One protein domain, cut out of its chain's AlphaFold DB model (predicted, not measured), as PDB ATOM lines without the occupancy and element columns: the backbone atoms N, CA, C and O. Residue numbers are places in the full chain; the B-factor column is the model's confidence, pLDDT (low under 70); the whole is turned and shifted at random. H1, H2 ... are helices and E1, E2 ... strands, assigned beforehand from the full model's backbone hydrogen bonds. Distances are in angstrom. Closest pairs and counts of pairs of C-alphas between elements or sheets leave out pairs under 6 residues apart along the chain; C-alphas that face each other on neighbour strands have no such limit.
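Overview. This is residues 29 to 157 of the 312 residues of an uncharacterized protein of Lentithecium fluviatile CBS 122367 (UniProt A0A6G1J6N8). A small three-stranded sheet has the longest helix, H4, running along one face of it; H1 meets the last residues of H4, and H5 crosses H4 near its first residues. H6 follows beyond H5 as an arm, and residues 147 to 154 stick out. The printed part has 129 residues, with six named helices and three named strands in the order H1 E1 E2 H2 H3 E3 H4 H5 H6. The sheet is mixed, in the order E2 E1 E3, and the class is mostly helix. The whole is compact, with a radius of gyration of the C-alphas of 15.4 A, and flat, spanning 47 by 38 by 21 A.

Arrangement. H1, residues 33 to 39, is not on the sheet. E1, residues 44 to 49, and E2, residues 56 to 61, form an antiparallel hairpin, with N 47 and O 58 within hydrogen-bond range at 2.8 A. H2, residues 62 to 68, only grazes the sheet with residues 62 to 65. H3, residues 72 to 75, only grazes it with residues 74 to 75. E3, residues 83 to 85, is parallel to E1, with N 85 and O 48 within range at 2.8 A. H4, residues 91 to 106, is on the sheet at a height of 9.7 A, over E2 and, only just, over E1, with 3 C-alphas falling on E1; it runs along the strands, at 20 degrees to E2 on the local plane. With residues 104 to 106 alone H4 touches H1 at a steep tilt of 48 degrees, opposite ways; the closest C-alphas, of Arg 36 and Thr 105, are 4.7 A apart. H5, residues 120 to 132, touches residues 92 to 97 of H4, about perpendicular at 71 degrees, only just beyond steep; the closest C-alphas, of Gly 93 and Ile 126, are 4.1 A apart. H6, residues 140 to 152, touches H5 with residues 140 to 143 alone, at a steep tilt of 49 degrees, opposite ways; the closest C-alphas, of Cys 127 and Tyr 143, are 6.5 A apart. H4 and H6 are apart. In H1, H2, H4, H5 and H6 every O i to N i+4 pair is within hydrogen-bond range; H3 is too short for such a pair.

Along the chain. H1 begins at C-alpha 33, (-61.991, -43.333, 13.620). E1 is 16.6 A long and E2 14.7 A. H4 is 22.7 A long, from C-alpha 91 at (-37.359, -37.682, -0.155). H5 and H6 are each 18.4 A long, and H6 ends at C-alpha 152, (-29.002, -26.362, 26.833).

Size, cuts and confidence. The two C-alphas farthest apart, of Gly 42 and Ile 154, are 47.5 A apart. The printed part has no cut. The link from H4 to H5, residues 107 to 119, is long. The mean pLDDT of the printed part is 96.2, and no printed residue is under 70.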
ATOM      1  N   ARG A  29     -55.679 -36.149  14.684       97.31
ATOM      2  CA  ARG A  29     -55.496 -36.974  15.888       97.31
ATOM      3  C   ARG A  29     -56.681 -36.890  16.850       97.31
ATOM      4  O   ARG A  29     -56.858 -37.796  17.658       97.31
ATOM      5  N   THR A  30     -57.479 -35.823  16.777       96.94
ATOM      6  CA  THR A  30     -58.657 -35.622  17.639       96.94
ATOM      7  C   THR A  30     -59.961 -36.066  16.979       96.94
ATOM      8  O   THR A  30     -60.992 -36.090  17.644       96.94
ATOM      9  N   MET A  31     -59.933 -36.407  15.689       97.50
ATOM     10  CA  MET A  31     -61.095 -36.906  14.945       97.50
ATOM     11  C   MET A  31     -61.445 -38.334  15.371       97.50
ATOM     12  O   MET A  31     -60.569 -39.089  15.800       97.50
ATOM     13  N   SER A  32     -62.705 -38.733  15.212       97.88
ATOM     14  CA  SER A  32     -63.142 -40.121  15.412       97.88
ATOM     15  C   SER A  32     -62.583 -41.056  14.327       97.88
ATOM     16  O   SER A  32     -62.225 -40.607  13.236       97.88
ATOM     17  N   ALA A  33     -62.506 -42.364  14.598       98.25
ATOM     18  CA  ALA A  33     -61.991 -43.333  13.620       98.25
ATOM     19  C   ALA A  33     -62.731 -43.292  12.264       98.25
ATOM     20  O   ALA A  33     -62.049 -43.163  11.244       98.25
ATOM     21  N   PRO A  34     -64.084 -43.250  12.208       98.25
ATOM     22  CA  PRO A  34     -64.800 -43.164  10.932       98.25
ATOM     23  C   PRO A  34     -64.468 -41.899  10.131       98.25
ATOM     24  O   PRO A  34     -64.319 -41.948   8.909       98.25
ATOM     25  N   GLU A  35     -64.314 -40.757  10.806       98.06
ATOM     26  CA  GLU A  35     -63.930 -39.504  10.151       98.06
ATOM     27  C   GLU A  35     -62.506 -39.586   9.588       98.06
ATOM     28  O   GLU A  35     -62.266 -39.149   8.461       98.06
ATOM     29  N   ARG A  36     -61.567 -40.189  10.331       98.31
ATOM     30  CA  ARG A  36     -60.190 -40.411   9.864       98.31
ATOM     31  C   ARG A  36     -60.139 -41.358   8.667       98.31
ATOM     32  O   ARG A  36     -59.457 -41.040   7.691       98.31
ATOM     33  N   HIS A  37     -60.889 -42.465   8.679       98.31
ATOM     34  CA  HIS A  37     -60.979 -43.367   7.521       98.31
ATOM     35  C   HIS A  37     -61.544 -42.647   6.295       98.31
ATOM     36  O   HIS A  37     -61.047 -42.831   5.182       98.31
ATOM     37  N   ALA A  38     -62.534 -41.767   6.479       98.25
ATOM     38  CA  ALA A  38     -63.120 -40.997   5.385       98.25
ATOM     39  C   ALA A  38     -62.114 -40.054   4.689       98.25
ATOM     40  O   ALA A  38     -62.301 -39.738   3.503       98.25
ATOM     41  N   LEU A  39     -61.041 -39.638   5.383       97.94
ATOM     42  CA  LEU A  39     -59.936 -38.854   4.813       97.94
ATOM     43  C   LEU A  39     -59.043 -39.670   3.871       97.94
ATOM     44  O   LEU A  39     -58.414 -39.085   2.988       97.94
ATOM     45  N   ALA A  40     -58.984 -40.996   4.033       97.56
ATOM     46  CA  ALA A  40     -58.188 -41.881   3.181       97.56
ATOM     47  C   ALA A  40     -58.828 -42.141   1.804       97.56
ATOM     48  O   ALA A  40     -58.161 -42.646   0.899       97.56
ATOM     49  N   LEU A  41     -60.112 -41.806   1.646       96.94
ATOM     50  CA  LEU A  41     -60.907 -42.076   0.450       96.94
ATOM     51  C   LEU A  41     -60.842 -40.938  -0.583       96.94
ATOM     52  O   LEU A  41     -60.610 -39.771  -0.258       96.94
ATOM     53  N   GLY A  42     -61.176 -41.270  -1.833       95.69
ATOM     54  CA  GLY A  42     -61.366 -40.307  -2.918       95.69
ATOM     55  C   GLY A  42     -60.123 -40.082  -3.790       95.69
ATOM     56  O   GLY A  42     -59.227 -40.928  -3.811       95.69
ATOM     57  N   PRO A  43     -60.079 -38.973  -4.554       96.44
ATOM     58  CA  PRO A  43     -58.971 -38.693  -5.457       96.44
ATOM     59  C   PRO A  43     -57.670 -38.475  -4.681       96.44
ATOM     60  O   PRO A  43     -57.670 -37.941  -3.566       96.44
ATOM     61  N   ARG A  44     -56.560 -38.868  -5.302       96.19
ATOM     62  CA  ARG A  44     -55.203 -38.714  -4.776       96.19
ATOM     63  C   ARG A  44     -54.460 -37.650  -5.576       96.19
ATOM     64  O   ARG A  44     -54.807 -37.387  -6.726       96.19
ATOM     65  N   VAL A  45     -53.478 -37.024  -4.947       96.12
ATOM     66  CA  VAL A  45     -52.557 -36.084  -5.582       96.12
ATOM     67  C   VAL A  45     -51.135 -36.613  -5.428       96.12
ATOM     68  O   VAL A  45     -50.757 -37.085  -4.352       96.12
ATOM     69  N   ASN A  46     -50.370 -36.547  -6.513       97.00
ATOM     70  CA  ASN A  46     -48.974 -36.966  -6.541       97.00
ATOM     71  C   ASN A  46     -48.089 -35.831  -6.027       97.00
ATOM     72  O   ASN A  46     -48.320 -34.662  -6.348       97.00
ATOM     73  N   ILE A  47     -47.083 -36.184  -5.237       97.00
ATOM     74  CA  ILE A  47     -46.037 -35.283  -4.768       97.00
ATOM     75  C   ILE A  47     -44.754 -35.681  -5.490       97.00
ATOM     76  O   ILE A  47     -44.332 -36.835  -5.401       97.00
ATOM     77  N   TYR A  48     -44.141 -34.730  -6.183       97.25
ATOM     78  CA  TYR A  48     -42.919 -34.912  -6.959       97.25
ATOM     79  C   TYR A  48     -41.760 -34.160  -6.316       97.25
ATOM     80  O   TYR A  48     -41.952 -33.092  -5.731       97.25
ATOM     81  N   LYS A  49     -40.550 -34.692  -6.462       96.44
ATOM     82  CA  LYS A  49     -39.311 -33.990  -6.137       96.44
ATOM     83  C   LYS A  49     -38.815 -33.238  -7.371       96.44
ATOM     84  O   LYS A  49     -38.651 -33.813  -8.443       96.44
ATOM     85  N   GLY A  50     -38.550 -31.944  -7.219       94.44
ATOM     86  CA  GLY A  50     -38.140 -31.082  -8.321       94.44
ATOM     87  C   GLY A  50     -39.282 -30.708  -9.272       94.44
ATOM     88  O   GLY A  50     -40.459 -30.915  -8.989       94.44
ATOM     89  N   GLY A  51     -38.927 -30.125 -10.420       91.38
ATOM     90  CA  GLY A  51     -39.888 -29.633 -11.417       91.38
ATOM     91  C   GLY A  51     -40.381 -30.680 -12.424       91.38
ATOM     92  O   GLY A  51     -41.287 -30.384 -13.197       91.38
ATOM     93  N   GLY A  52     -39.787 -31.876 -12.441       91.88
ATOM     94  CA  GLY A  52     -40.174 -32.972 -13.333       91.88
ATOM     95  C   GLY A  52     -41.279 -33.860 -12.752       91.88
ATOM     96  O   GLY A  52     -41.603 -33.770 -11.570       91.88
ATOM     97  N   MET A  53     -41.843 -34.737 -13.589       93.31
ATOM     98  CA  MET A  53     -42.824 -35.757 -13.175       93.31
ATOM     99  C   MET A  53     -42.192 -37.134 -12.921       93.31
ATOM    100  O   MET A  53     -42.888 -38.068 -12.533       93.31
ATOM    101  N   ASP A  54     -40.882 -37.269 -13.126       95.31
ATOM    102  CA  ASP A  54     -40.202 -38.568 -13.098       95.31
ATOM    103  C   ASP A  54     -39.873 -39.040 -11.672       95.31
ATOM    104  O   ASP A  54     -39.801 -40.240 -11.417       95.31
ATOM    105  N   ASP A  55     -39.710 -38.113 -10.719       96.44
ATOM    106  CA  ASP A  55     -39.357 -38.432  -9.331       96.44
ATOM    107  C   ASP A  55     -40.557 -38.264  -8.392       96.44
ATOM    108  O   ASP A  55     -40.695 -37.277  -7.663       96.44
ATOM    109  N   ILE A  56     -41.462 -39.243  -8.429       96.94
ATOM    110  CA  ILE A  56     -42.584 -39.318  -7.490       96.94
ATOM    111  C   ILE A  56     -42.045 -39.657  -6.095       96.94
ATOM    112  O   ILE A  56     -41.369 -40.672  -5.888       96.94
ATOM    113  N   ILE A  57     -42.387 -38.816  -5.118       97.31
ATOM    114  CA  ILE A  57     -42.162 -39.082  -3.696       97.31
ATOM    115  C   ILE A  57     -43.252 -40.016  -3.178       97.31
ATOM    116  O   ILE A  57     -42.955 -41.086  -2.653       97.31
ATOM    117  N   ALA A  58     -44.516 -39.606  -3.316       97.50
ATOM    118  CA  ALA A  58     -45.667 -40.339  -2.803       97.50
ATOM    119  C   ALA A  58     -46.989 -39.809  -3.377       97.50
ATOM    120  O   ALA A  58     -47.062 -38.698  -3.902       97.50
ATOM    121  N   GLU A  59     -48.061 -40.580  -3.187       97.12
ATOM    122  CA  GLU A  59     -49.431 -40.155  -3.475       97.12
ATOM    123  C   GLU A  59     -50.233 -39.991  -2.182       97.12
ATOM    124  O   GLU A  59     -50.313 -40.926  -1.376       97.12
ATOM    125  N   ILE A  60     -50.906 -38.853  -2.010       96.88
ATOM    126  CA  ILE A  60     -51.703 -38.557  -0.812       96.88
ATOM    127  C   ILE A  60     -53.176 -38.273  -1.166       96.88
ATOM    128  O   ILE A  60     -53.454 -37.608  -2.165       96.88
ATOM    129  N   PRO A  61     -54.159 -38.750  -0.377       97.44
ATOM    130  CA  PRO A  61     -55.563 -38.395  -0.576       97.44
ATOM    131  C   PRO A  61     -55.811 -36.884  -0.476       97.44
ATOM    132  O   PRO A  61     -55.391 -36.225   0.476       97.44
ATOM    133  N   VAL A  62     -56.578 -36.331  -1.418       96.56
ATOM    134  CA  VAL A  62     -56.900 -34.891  -1.462       96.56
ATOM    135  C   VAL A  62     -57.651 -34.438  -0.208       96.56
ATOM    136  O   VAL A  62     -57.436 -33.327   0.275       96.56
ATOM    137  N   ARG A  63     -58.532 -35.288   0.339       96.88
ATOM    138  CA  ARG A  63     -59.289 -34.984   1.565       96.88
ATOM    139  C   ARG A  63     -58.363 -34.783   2.760       96.88
ATOM    140  O   ARG A  63     -58.516 -33.798   3.476       96.88
ATOM    141  N   LEU A  64     -57.373 -35.659   2.913       97.25
ATOM    142  CA  LEU A  64     -56.351 -35.545   3.948       97.25
ATOM    143  C   LEU A  64     -55.562 -34.234   3.816       97.25
ATOM    144  O   LEU A  64     -55.417 -33.517   4.802       97.25
ATOM    145  N   VAL A  65     -55.131 -33.865   2.603       96.62
ATOM    146  CA  VAL A  65     -54.418 -32.594   2.366       96.62
ATOM    147  C   VAL A  65     -55.277 -31.389   2.747       96.62
ATOM    148  O   VAL A  65     -54.803 -30.509   3.459       96.62
ATOM    149  N   LYS A  66     -56.546 -31.352   2.318       95.62
ATOM    150  CA  LYS A  66     -57.477 -30.259   2.658       95.62
ATOM    151  C   LYS A  66     -57.682 -30.106   4.161       95.62
ATOM    152  O   LYS A  66     -57.799 -28.981   4.630       95.62
ATOM    153  N   GLN A  67     -57.731 -31.223   4.882       96.25
ATOM    154  CA  GLN A  67     -57.983 -31.228   6.317       96.25
ATOM    155  C   GLN A  67     -56.745 -30.849   7.139       96.25
ATOM    156  O   GLN A  67     -56.858 -30.162   8.150       96.25
ATOM    157  N   ALA A  68     -55.568 -31.323   6.727       96.44
ATOM    158  CA  ALA A  68     -54.363 -31.275   7.548       96.44
ATOM    159  C   ALA A  68     -53.387 -30.145   7.181       96.44
ATOM    160  O   ALA A  68     -52.611 -29.744   8.048       96.44
ATOM    161  N   SER A  69     -53.399 -29.643   5.938       96.31
ATOM    162  CA  SER A  69     -52.402 -28.685   5.439       96.31
ATOM    163  C   SER A  69     -52.868 -27.230   5.480       96.31
ATOM    164  O   SER A  69     -53.884 -26.866   4.878       96.31
ATOM    165  N   LEU A  70     -52.029 -26.370   6.068       95.38
ATOM    166  CA  LEU A  70     -52.155 -24.905   6.038       95.38
ATOM    167  C   LEU A  70     -51.994 -24.318   4.631       95.38
ATOM    168  O   LEU A  70     -52.495 -23.233   4.350       95.38
ATOM    169  N   ILE A  71     -51.328 -25.043   3.732       94.69
ATOM    170  CA  ILE A  71     -51.075 -24.630   2.348       94.69
ATOM    171  C   ILE A  71     -51.830 -25.511   1.345       94.69
ATOM    172  O   ILE A  71     -51.466 -25.578   0.173       94.69
ATOM    173  N   SER A  72     -52.910 -26.170   1.782       95.06
ATOM    174  CA  SER A  72     -53.702 -27.088   0.954       95.06
ATOM    175  C   SER A  72     -54.151 -26.473  -0.372       95.06
ATOM    176  O   SER A  72     -54.142 -27.153  -1.395       95.06
ATOM    177  N   ARG A  73     -54.489 -25.175  -0.394       93.44
ATOM    178  CA  ARG A  73     -54.834 -24.451  -1.629       93.44
ATOM    179  C   ARG A  73     -53.680 -24.428  -2.633       93.44
ATOM    180  O   ARG A  73     -53.920 -24.627  -3.816       93.44
ATOM    181  N   THR A  74     -52.454 -24.220  -2.160       92.94
ATOM    182  CA  THR A  74     -51.239 -24.218  -2.985       92.94
ATOM    183  C   THR A  74     -50.921 -25.622  -3.485       92.94
ATOM    184  O   THR A  74     -50.698 -25.806  -4.677       92.94
ATOM    185  N   LEU A  75     -50.975 -26.623  -2.600       93.19
ATOM    186  CA  LEU A  75     -50.703 -28.021  -2.958       93.19
ATOM    187  C   LEU A  75     -51.698 -28.541  -4.009       93.19
ATOM    188  O   LEU A  75     -51.336 -29.277  -4.922       93.19
ATOM    189  N   LEU A  76     -52.960 -28.121  -3.910       94.88
ATOM    190  CA  LEU A  76     -54.053 -28.589  -4.762       94.88
ATOM    191  C   LEU A  76     -54.380 -27.638  -5.923       94.88
ATOM    192  O   LEU A  76     -55.407 -27.829  -6.576       94.88
ATOM    193  N   ALA A  77     -53.545 -26.629  -6.191       91.75
ATOM    194  CA  ALA A  77     -53.782 -25.661  -7.265       91.75
ATOM    195  C   ALA A  77     -53.810 -26.322  -8.655       91.75
ATOM    196  O   ALA A  77     -54.588 -25.919  -9.518       91.75
ATOM    197  N   SER A  78     -53.022 -27.387  -8.837       86.56
ATOM    198  CA  SER A  78     -52.896 -28.126 -10.097       86.56
ATOM    199  C   SER A  78     -53.103 -29.631  -9.896       86.56
ATOM    200  O   SER A  78     -52.155 -30.406 -10.019       86.56
ATOM    201  N   PRO A  79     -54.340 -30.105  -9.640       74.19
ATOM    202  CA  PRO A  79     -54.593 -31.515  -9.324       74.19
ATOM    203  C   PRO A  79     -54.135 -32.485 -10.420       74.19
ATOM    204  O   PRO A  79     -53.762 -33.610 -10.117       74.19
ATOM    205  N   LYS A  80     -54.153 -32.047 -11.690       80.38
ATOM    206  CA  LYS A  80     -53.718 -32.855 -12.842       80.38
ATOM    207  C   LYS A  80     -52.209 -33.095 -12.880       80.38
ATOM    208  O   LYS A  80     -51.786 -34.111 -13.413       80.38
ATOM    209  N   PHE A  81     -51.425 -32.157 -12.357       78.81
ATOM    210  CA  PHE A  81     -49.965 -32.186 -12.431       78.81
ATOM    211  C   PHE A  81     -49.317 -32.564 -11.101       78.81
ATOM    212  O   PHE A  81     -48.149 -32.916 -11.082       78.81
ATOM    213  N   GLY A  82     -50.083 -32.549 -10.007       90.25
ATOM    214  CA  GLY A  82     -49.586 -32.797  -8.662       90.25
ATOM    215  C   GLY A  82     -48.844 -31.603  -8.067       90.25
ATOM    216  O   GLY A  82     -48.883 -30.487  -8.590       90.25
ATOM    217  N   THR A  83     -48.217 -31.836  -6.920       93.88
ATOM    218  CA  THR A  83     -47.410 -30.839  -6.217       93.88
ATOM    219  C   THR A  83     -45.932 -31.127  -6.438       93.88
ATOM    220  O   THR A  83     -45.484 -32.245  -6.208       93.88
ATOM    221  N   HIS A  84     -45.169 -30.100  -6.801       95.62
ATOM    222  CA  HIS A  84     -43.719 -30.176  -6.958       95.62
ATOM    223  C   HIS A  84     -43.010 -29.571  -5.748       95.62
ATOM    224  O   HIS A  84     -43.263 -28.419  -5.386       95.62
ATOM    225  N   PHE A  85     -42.126 -30.344  -5.124       95.94
ATOM    226  CA  PHE A  85     -41.242 -29.881  -4.060       95.94
ATOM    227  C   PHE A  85     -39.888 -29.430  -4.607       95.94
ATOM    228  O   PHE A  85     -39.508 -29.813  -5.714       95.94
ATOM    229  N   PRO A  86     -39.143 -28.603  -3.859       96.44
ATOM    230  CA  PRO A  86     -37.790 -28.208  -4.240       96.44
ATOM    231  C   PRO A  86     -36.863 -29.411  -4.486       96.44
ATOM    232  O   PRO A  86     -36.994 -30.449  -3.844       96.44
ATOM    233  N   TYR A  87     -35.907 -29.272  -5.411       96.31
ATOM    234  CA  TYR A  87     -34.954 -30.344  -5.758       96.31
ATOM    235  C   TYR A  87     -34.075 -30.787  -4.587       96.31
ATOM    236  O   TYR A  87     -33.603 -31.922  -4.564       96.31
ATOM    237  N   ASP A  88     -33.841 -29.897  -3.628       95.19
ATOM    238  CA  ASP A  88     -33.033 -30.161  -2.447       95.19
ATOM    239  C   ASP A  88     -33.811 -30.901  -1.348       95.19
ATOM    240  O   ASP A  88     -33.200 -31.310  -0.370       95.19
ATOM    241  N   CYS A  89     -35.124 -31.136  -1.490       96.31
ATOM    242  CA  CYS A  89     -35.899 -31.782  -0.432       96.31
ATOM    243  C   CYS A  89     -35.440 -33.228  -0.162       96.31
ATOM    244  O   CYS A  89     -35.173 -34.014  -1.084       96.31
ATOM    245  N   ASP A  90     -35.424 -33.616   1.112       97.19
ATOM    246  CA  ASP A  90     -35.165 -34.995   1.513       97.19
ATOM    247  C   ASP A  90     -36.398 -35.879   1.252       97.19
ATOM    248  O   ASP A  90     -37.469 -35.688   1.835       97.19
ATOM    249  N   LYS A  91     -36.259 -36.822   0.312       97.06
ATOM    250  CA  LYS A  91     -37.359 -37.682  -0.155       97.06
ATOM    251  C   LYS A  91     -37.845 -38.625   0.946       97.06
ATOM    252  O   LYS A  91     -39.052 -38.797   1.103       97.06
ATOM    253  N   GLU A  92     -36.919 -39.207   1.704       97.69
ATOM    254  CA  GLU A  92     -37.232 -40.196   2.738       97.69
ATOM    255  C   GLU A  92     -37.940 -39.557   3.935       97.69
ATOM    256  O   GLU A  92     -38.944 -40.092   4.397       97.69
ATOM    257  N   GLY A  93     -37.517 -38.370   4.377       97.69
ATOM    258  CA  GLY A  93     -38.188 -37.624   5.442       97.69
ATOM    259  C   GLY A  93     -39.632 -37.260   5.089       97.69
ATOM    260  O   GLY A  93     -40.540 -37.440   5.905       97.69
ATOM    261  N   VAL A  94     -39.877 -36.824   3.846       98.00
ATOM    262  CA  VAL A  94     -41.243 -36.582   3.344       98.00
ATOM    263  C   VAL A  94     -42.046 -37.884   3.316       98.00
ATOM    264  O   VAL A  94     -43.188 -37.911   3.779       98.00
ATOM    265  N   LEU A  95     -41.471 -38.966   2.786       98.06
ATOM    266  CA  LEU A  95     -42.144 -40.259   2.677       98.06
ATOM    267  C   LEU A  95     -42.512 -40.834   4.052       98.06
ATOM    268  O   LEU A  95     -43.636 -41.297   4.240       98.06
ATOM    269  N   GLU A  96     -41.601 -40.771   5.019       98.31
ATOM    270  CA  GLU A  96     -41.815 -41.262   6.380       98.31
ATOM    271  C   GLU A  96     -42.896 -40.450   7.106       98.31
ATOM    272  O   GLU A  96     -43.795 -41.018   7.734       98.31
ATOM    273  N   PHE A  97     -42.895 -39.127   6.934       98.50
ATOM    274  CA  PHE A  97     -43.974 -38.284   7.440       98.50
ATOM    275  C   PHE A  97     -45.334 -38.637   6.809       98.50
ATOM    276  O   PHE A  97     -46.348 -38.755   7.503       98.50
ATOM    277  N   LEU A  98     -45.381 -38.878   5.497       98.12
ATOM    278  CA  LEU A  98     -46.610 -39.288   4.811       98.12
ATOM    279  C   LEU A  98     -47.094 -40.676   5.253       98.12
ATOM    280  O   LEU A  98     -48.303 -40.877   5.399       98.12
ATOM    281  N   ARG A  99     -46.182 -41.622   5.519       97.94
ATOM    282  CA  ARG A  99     -46.521 -42.929   6.111       97.94
ATOM    283  C   ARG A  99     -47.184 -42.757   7.474       97.94
ATOM    284  O   ARG A  99     -48.201 -43.406   7.720       97.94
ATOM    285  N   TYR A 100     -46.674 -41.852   8.312       98.44
ATOM    286  CA  TYR A 100     -47.310 -41.512   9.584       98.44
ATOM    287  C   TYR A 100     -48.738 -40.980   9.382       98.44
ATOM    288  O   TYR A 100     -49.669 -41.477  10.012       98.44
ATOM    289  N   LEU A 101     -48.963 -40.056   8.444       98.06
ATOM    290  CA  LEU A 101     -50.317 -39.557   8.168       98.06
ATOM    291  C   LEU A 101     -51.270 -40.652   7.661       98.06
ATOM    292  O   LEU A 101     -52.439 -40.678   8.042       98.06
ATOM    293  N   VAL A 102     -50.791 -41.576   6.821       96.81
ATOM    294  CA  VAL A 102     -51.587 -42.731   6.364       96.81
ATOM    295  C   VAL A 102     -51.882 -43.698   7.513       96.81
ATOM    296  O   VAL A 102     -52.965 -44.276   7.565       96.81
ATOM    297  N   TYR A 103     -50.959 -43.865   8.458       97.69
ATOM    298  CA  TYR A 103     -51.212 -44.623   9.680       97.69
ATOM    299  C   TYR A 103     -52.334 -43.982  10.517       97.69
ATOM    300  O   TYR A 103     -53.262 -44.678  10.937       97.69
ATOM    301  N   LEU A 104     -52.324 -42.652  10.677       97.88
ATOM    302  CA  LEU A 104     -53.378 -41.929  11.399       97.88
ATOM    303  C   LEU A 104     -54.765 -42.138  10.774       97.88
ATOM    304  O   LEU A 104     -55.751 -42.254  11.502       97.88
ATOM    305  N   THR A 105     -54.852 -42.227   9.443       98.00
ATOM    306  CA  THR A 105     -56.134 -42.455   8.756       98.00
ATOM    307  C   THR A 105     -56.628 -43.894   8.807       98.00
ATOM    308  O   THR A 105     -57.769 -44.118   8.429       98.00
ATOM    309  N   ARG A 106     -55.812 -44.858   9.251       97.31
ATOM    310  CA  ARG A 106     -56.157 -46.292   9.311       97.31
ATOM    311  C   ARG A 106     -56.355 -46.824  10.727       97.31
ATOM    312  O   ARG A 106     -56.958 -47.876  10.890       97.31
ATOM    313  N   THR A 107     -55.822 -46.131  11.726       97.38
ATOM    314  CA  THR A 107     -55.868 -46.566  13.125       97.38
ATOM    315  C   THR A 107     -57.298 -46.490  13.661       97.38
ATOM    316  O   THR A 107     -57.942 -45.455  13.495       97.38
ATOM    317  N   GLU A 108     -57.777 -47.550  14.319       97.56
ATOM    318  CA  GLU A 108     -59.078 -47.576  15.016       97.56
ATOM    319  C   GLU A 108     -58.996 -46.881  16.382       97.56
ATOM    320  O   GLU A 108     -59.864 -46.092  16.758       97.56
ATOM    321  N   ASP A 109     -57.897 -47.118  17.094       96.56
ATOM    322  CA  ASP A 109     -57.644 -46.565  18.420       96.56
ATOM    323  C   ASP A 109     -57.350 -45.058  18.401       96.56
ATOM    324  O   ASP A 109     -57.320 -44.385  17.361       96.56
ATOM    325  N   ARG A 110     -57.115 -44.496  19.591       94.44
ATOM    326  CA  ARG A 110     -56.634 -43.122  19.725       94.44
ATOM    327  C   ARG A 110     -55.257 -42.998  19.055       94.44
ATOM    328  O   ARG A 110     -54.328 -43.682  19.483       94.44
ATOM    329  N   PRO A 111     -55.085 -42.108  18.063       96.38
ATOM    330  CA  PRO A 111     -53.812 -41.990  17.378       96.38
ATOM    331  C   PRO A 111     -52.710 -41.458  18.296       96.38
ATOM    332  O   PRO A 111     -52.925 -40.528  19.078       96.38
ATOM    333  N   VAL A 112     -51.518 -42.038  18.174       96.19
ATOM    334  CA  VAL A 112     -50.335 -41.648  18.949       96.19
ATOM    335  C   VAL A 112     -49.574 -40.535  18.207       96.19
ATOM    336  O   VAL A 112     -49.541 -40.531  16.968       96.19
ATOM    337  N   PRO A 113     -48.971 -39.560  18.916       97.38
ATOM    338  CA  PRO A 113     -48.037 -38.614  18.308       97.38
ATOM    339  C   PRO A 113     -46.902 -39.325  17.561       97.38
ATOM    340  O   PRO A 113     -46.522 -40.439  17.915       97.38
ATOM    341  N   MET A 114     -46.356 -38.676  16.530       97.75
ATOM    342  CA  MET A 114     -45.222 -39.226  15.791       97.75
ATOM    343  C   MET A 114     -44.048 -39.452  16.742       97.75
ATOM    344  O   MET A 114     -43.669 -38.552  17.488       97.75
ATOM    345  N   VAL A 115     -43.489 -40.656  16.745       97.56
ATOM    346  CA  VAL A 115     -42.374 -40.985  17.635       97.56
ATOM    347  C   VAL A 115     -41.087 -40.419  17.040       97.56
ATOM    348  O   VAL A 115     -40.830 -40.593  15.848       97.56
ATOM    349  N   ARG A 116     -40.307 -39.737  17.882       97.25
ATOM    350  CA  ARG A 116     -38.952 -39.274  17.567       97.25
ATOM    351  C   ARG A 116     -38.053 -40.477  17.265       97.25
ATOM    352  O   ARG A 116     -38.152 -41.488  17.958       97.25
ATOM    353  N   LYS A 117     -37.206 -40.386  16.245       96.56
ATOM    354  CA  LYS A 117     -36.221 -41.417  15.902       96.56
ATOM    355  C   LYS A 117     -34.966 -41.260  16.768       96.56
ATOM    356  O   LYS A 117     -34.758 -40.244  17.420       96.56
ATOM    357  N   ASP A 118     -34.093 -42.262  16.738       94.38
ATOM    358  CA  ASP A 118     -32.805 -42.196  17.446       94.38
ATOM    359  C   ASP A 118     -31.750 -41.377  16.683       94.38
ATOM    360  O   ASP A 118     -30.638 -41.187  17.165       94.38
ATOM    361  N   LYS A 119     -32.077 -40.906  15.472       96.81
ATOM    362  CA  LYS A 119     -31.156 -40.180  14.597       96.81
ATOM    363  C   LYS A 119     -31.676 -38.782  14.283       96.81
ATOM    364  O   LYS A 119     -32.661 -38.631  13.553       96.81
ATOM    365  N   THR A 120     -30.919 -37.777  14.717       97.19
ATOM    366  CA  THR A 120     -31.183 -36.345  14.515       97.19
ATOM    367  C   THR A 120     -31.519 -35.997  13.064       97.19
ATOM    368  O   THR A 120     -32.506 -35.311  12.796       97.19
ATOM    369  N   ARG A 121     -30.749 -36.517  12.099       97.25
ATOM    370  CA  ARG A 121     -30.966 -36.243  10.669       97.25
ATOM    371  C   ARG A 121     -32.342 -36.689  10.183       97.25
ATOM    372  O   ARG A 121     -33.006 -35.938   9.476       97.25
ATOM    373  N   GLU A 122     -32.762 -37.899  10.543       97.62
ATOM    374  CA  GLU A 122     -34.038 -38.456  10.086       97.62
ATOM    375  C   GLU A 122     -35.205 -37.624  10.631       97.62
ATOM    376  O   GLU A 122     -36.095 -37.230   9.877       97.62
ATOM    377  N   ASP A 123     -35.154 -37.269  11.916       98.06
ATOM    378  CA  ASP A 123     -36.165 -36.427  12.553       98.06
ATOM    379  C   ASP A 123     -36.261 -35.026  11.947       98.06
ATOM    380  O   ASP A 123     -37.365 -34.527  11.708       98.06
ATOM    381  N   LEU A 124     -35.123 -34.377  11.683       97.81
ATOM    382  CA  LEU A 124     -35.119 -33.054  11.064       97.81
ATOM    383  C   LEU A 124     -35.626 -33.097   9.619       97.81
ATOM    384  O   LEU A 124     -36.403 -32.223   9.229       97.81
ATOM    385  N   CYS A 125     -35.272 -34.125   8.842       97.62
ATOM    386  CA  CYS A 125     -35.821 -34.333   7.499       97.62
ATOM    387  C   CYS A 125     -37.340 -34.570   7.531       97.62
ATOM    388  O   CYS A 125     -38.068 -34.034   6.692       97.62
ATOM    389  N   ILE A 126     -37.846 -35.315   8.521       98.25
ATOM    390  CA  ILE A 126     -39.284 -35.505   8.766       98.25
ATOM    391  C   ILE A 126     -39.963 -34.167   9.088       98.25
ATOM    392  O   ILE A 126     -40.993 -33.838   8.492       98.25
ATOM    393  N   CYS A 127     -39.378 -33.364   9.983       98.19
ATOM    394  CA  CYS A 127     -39.889 -32.032  10.320       98.19
ATOM    395  C   CYS A 127     -39.906 -31.109   9.093       98.19
ATOM    396  O   CYS A 127     -40.892 -30.407   8.855       98.19
ATOM    397  N   GLY A 128     -38.849 -31.150   8.282       97.31
ATOM    398  CA  GLY A 128     -38.754 -30.443   7.009       97.31
ATOM    399  C   GLY A 128     -39.823 -30.882   6.010       97.31
ATOM    400  O   GLY A 128     -40.462 -30.048   5.369       97.31
ATOM    401  N   GLY A 129     -40.087 -32.186   5.913       97.62
ATOM    402  CA  GLY A 129     -41.134 -32.733   5.051       97.62
ATOM    403  C   GLY A 129     -42.533 -32.299   5.489       97.62
ATOM    404  O   GLY A 129     -43.338 -31.854   4.666       97.62
ATOM    405  N   ALA A 130     -42.800 -32.329   6.795       97.81
ATOM    406  CA  ALA A 130     -44.028 -31.789   7.372       97.81
ATOM    407  C   ALA A 130     -44.165 -30.282   7.114       97.81
ATOM    408  O   ALA A 130     -45.265 -29.799   6.827       97.81
ATOM    409  N   TYR A 131     -43.057 -29.536   7.158       97.25
ATOM    410  CA  TYR A 131     -43.026 -28.118   6.821       97.25
ATOM    411  C   TYR A 131     -43.381 -27.849   5.354       97.25
ATOM    412  O   TYR A 131     -44.255 -27.018   5.096       97.25
ATOM    413  N   LEU A 132     -42.791 -28.590   4.413       96.94
ATOM    414  CA  LEU A 132     -43.093 -28.479   2.979       96.94
ATOM    415  C   LEU A 132     -44.557 -28.789   2.652       96.94
ATOM    416  O   LEU A 132     -45.106 -28.241   1.701       96.94
ATOM    417  N   LEU A 133     -45.206 -29.632   3.457       96.94
ATOM    418  CA  LEU A 133     -46.631 -29.941   3.350       96.94
ATOM    419  C   LEU A 133     -47.529 -28.943   4.096       96.94
ATOM    420  O   LEU A 133     -48.750 -29.034   3.983       96.94
ATOM    421  N   GLY A 134     -46.975 -28.006   4.871       96.44
ATOM    422  CA  GLY A 134     -47.729 -27.119   5.766       96.44
ATOM    423  C   GLY A 134     -48.497 -27.868   6.855       96.44
ATOM    424  O   GLY A 134     -49.631 -27.511   7.167       96.44
ATOM    425  N   MET A 135     -47.906 -28.944   7.369       97.38
ATOM    426  CA  MET A 135     -48.473 -29.850   8.368       97.38
ATOM    427  C   MET A 135     -47.557 -29.961   9.603       97.38
ATOM    428  O   MET A 135     -47.480 -31.006  10.245       97.38
ATOM    429  N   GLN A 136     -46.862 -28.876   9.957       96.81
ATOM    430  CA  GLN A 136     -45.842 -28.833  11.015       96.81
ATOM    431  C   GLN A 136     -46.370 -29.274  12.388       96.81
ATOM    432  O   GLN A 136     -45.620 -29.824  13.186       96.81
ATOM    433  N   LYS A 137     -47.670 -29.089  12.658       97.19
ATOM    434  CA  LYS A 137     -48.301 -29.423  13.950       97.19
ATOM    435  C   LYS A 137     -48.141 -30.888  14.383       97.19
ATOM    436  O   LYS A 137     -48.323 -31.217  15.553       97.19
ATOM    437  N   TYR A 138     -47.850 -31.782  13.439       98.06
ATOM    438  CA  TYR A 138     -47.665 -33.209  13.707       98.06
ATOM    439  C   TYR A 138     -46.226 -33.579  14.084       98.06
ATOM    440  O   TYR A 138     -46.018 -34.657  14.632       98.06
ATOM    441  N   THR A 139     -45.259 -32.702  13.806       98.06
ATOM    442  CA  THR A 139     -43.826 -32.894  14.085       98.06
ATOM    443  C   THR A 139     -43.256 -31.797  14.989       98.06
ATOM    444  O   THR A 139     -42.063 -31.786  15.272       98.06
ATOM    445  N   GLU A 140     -44.089 -30.862  15.450       97.25
ATOM    446  CA  GLU A 140     -43.676 -29.716  16.264       97.25
ATOM    447  C   GLU A 140     -42.974 -30.139  17.556       97.25
ATOM    448  O   GLU A 140     -41.973 -29.537  17.933       97.25
ATOM    449  N   HIS A 141     -43.442 -31.204  18.209       97.94
ATOM    450  CA  HIS A 141     -42.817 -31.721  19.428       97.94
ATOM    451  C   HIS A 141     -41.421 -32.302  19.176       97.94
ATOM    452  O   HIS A 141     -40.562 -32.186  20.044       97.94
ATOM    453  N   ILE A 142     -41.177 -32.880  17.992       98.31
ATOM    454  CA  ILE A 142     -39.853 -33.374  17.587       98.31
ATOM    455  C   ILE A 142     -38.920 -32.186  17.351       98.31
ATOM    456  O   ILE A 142     -37.838 -32.130  17.925       98.31
ATOM    457  N   TYR A 143     -39.361 -31.197  16.571       97.44
ATOM    458  CA  TYR A 143     -38.574 -29.987  16.320       97.44
ATOM    459  C   TYR A 143     -38.245 -29.243  17.620       97.44
ATOM    460  O   TYR A 143     -37.106 -28.835  17.835       97.44
ATOM    461  N   LYS A 144     -39.235 -29.097  18.511       97.44
ATOM    462  CA  LYS A 144     -39.060 -28.441  19.808       97.44
ATOM    463  C   LYS A 144     -38.063 -29.183  20.695       97.44
ATOM    464  O   LYS A 144     -37.265 -28.530  21.347       97.44
ATOM    465  N   HIS A 145     -38.062 -30.514  20.679       97.44
ATOM    466  CA  HIS A 145     -37.069 -31.290  21.416       97.44
ATOM    467  C   HIS A 145     -35.635 -30.910  21.021       97.44
ATOM    468  O   HIS A 145     -34.838 -30.612  21.902       97.44
ATOM    469  N   TYR A 146     -35.322 -30.859  19.721       97.56
ATOM    470  CA  TYR A 146     -33.985 -30.462  19.256       97.56
ATOM    471  C   TYR A 146     -33.682 -28.983  19.520       97.56
ATOM    472  O   TYR A 146     -32.553 -28.633  19.847       97.56
ATOM    473  N   TRP A 147     -34.693 -28.114  19.429       97.19
ATOM    474  CA  TRP A 147     -34.550 -26.705  19.794       97.19
ATOM    475  C   TRP A 147     -34.173 -26.521  21.270       97.19
ATOM    476  O   TRP A 147     -33.258 -25.759  21.581       97.19
ATOM    477  N   ASP A 148     -34.876 -27.211  22.168       97.25
ATOM    478  CA  ASP A 148     -34.638 -27.152  23.610       97.25
ATOM    479  C   ASP A 148     -33.284 -27.803  23.945       97.25
ATOM    480  O   ASP A 148     -32.472 -27.194  24.638       97.25
ATOM    481  N   TYR A 149     -32.982 -28.966  23.352       97.25
ATOM    482  CA  TYR A 149     -31.691 -29.648  23.485       97.25
ATOM    483  C   TYR A 149     -30.517 -28.724  23.126       97.25
ATOM    484  O   TYR A 149     -29.692 -28.435  23.983       97.25
ATOM    485  N   TRP A 150     -30.495 -28.126  21.930       96.69
ATOM    486  CA  TRP A 150     -29.423 -27.198  21.530       96.69
ATOM    487  C   TRP A 150     -29.483 -25.814  22.185       96.69
ATOM    488  O   TRP A 150     -28.631 -24.958  21.941       96.69
ATOM    489  N   THR A 151     -30.499 -25.545  23.001       95.75
ATOM    490  CA  THR A 151     -30.483 -24.378  23.890       95.75
ATOM    491  C   THR A 151     -29.684 -24.671  25.158       95.75
ATOM    492  O   THR A 151     -29.074 -23.757  25.711       95.75
ATOM    493  N   GLU A 152     -29.661 -25.926  25.600       96.56
ATOM    494  CA  GLU A 152     -29.002 -26.362  26.833       96.56
ATOM    495  C   GLU A 152     -27.614 -26.971  26.587       96.56
ATOM    496  O   GLU A 152     -26.747 -26.898  27.458       96.56
ATOM    497  N   THR A 153     -27.384 -27.547  25.407       97.00
ATOM    498  CA  THR A 153     -26.149 -28.255  25.057       97.00
ATOM    499  C   THR A 153     -25.528 -27.721  23.773       97.00
ATOM    500  O   THR A 153     -26.229 -27.411  22.810       97.00
ATOM    501  N   ILE A 154     -24.196 -27.669  23.735       96.12
ATOM    502  CA  ILE A 154     -23.447 -27.357  22.513       96.12
ATOM    503  C   ILE A 154     -23.553 -28.573  21.578       96.12
ATOM    504  O   ILE A 154     -23.239 -29.676  22.033       96.12
ATOM    505  N   PRO A 155     -23.998 -28.408  20.318       97.06
ATOM    506  CA  PRO A 155     -24.071 -29.518  19.375       97.06
ATOM    507  C   PRO A 155     -22.676 -30.061  19.067       97.06
ATOM    508  O   PRO A 155     -21.712 -29.295  18.975       97.06
ATOM    509  N   ASP A 156     -22.578 -31.370  18.863       97.56
ATOM    510  CA  ASP A 156     -21.342 -31.973  18.369       97.56
ATOM    511  C   ASP A 156     -21.126 -31.687  16.867       97.56
ATOM    512  O   ASP A 156     -21.986 -31.138  16.171       97.56
ATOM    513  N   TYR A 157     -19.952 -32.046  16.342       97.75
ATOM    514  CA  TYR A 157     -19.621 -31.810  14.933       97.75
ATOM    515  C   TYR A 157     -20.553 -32.540  13.954       97.75
ATOM    516  O   TYR A 157     -20.808 -32.022  12.864       97.75
TER     517      TYR A 157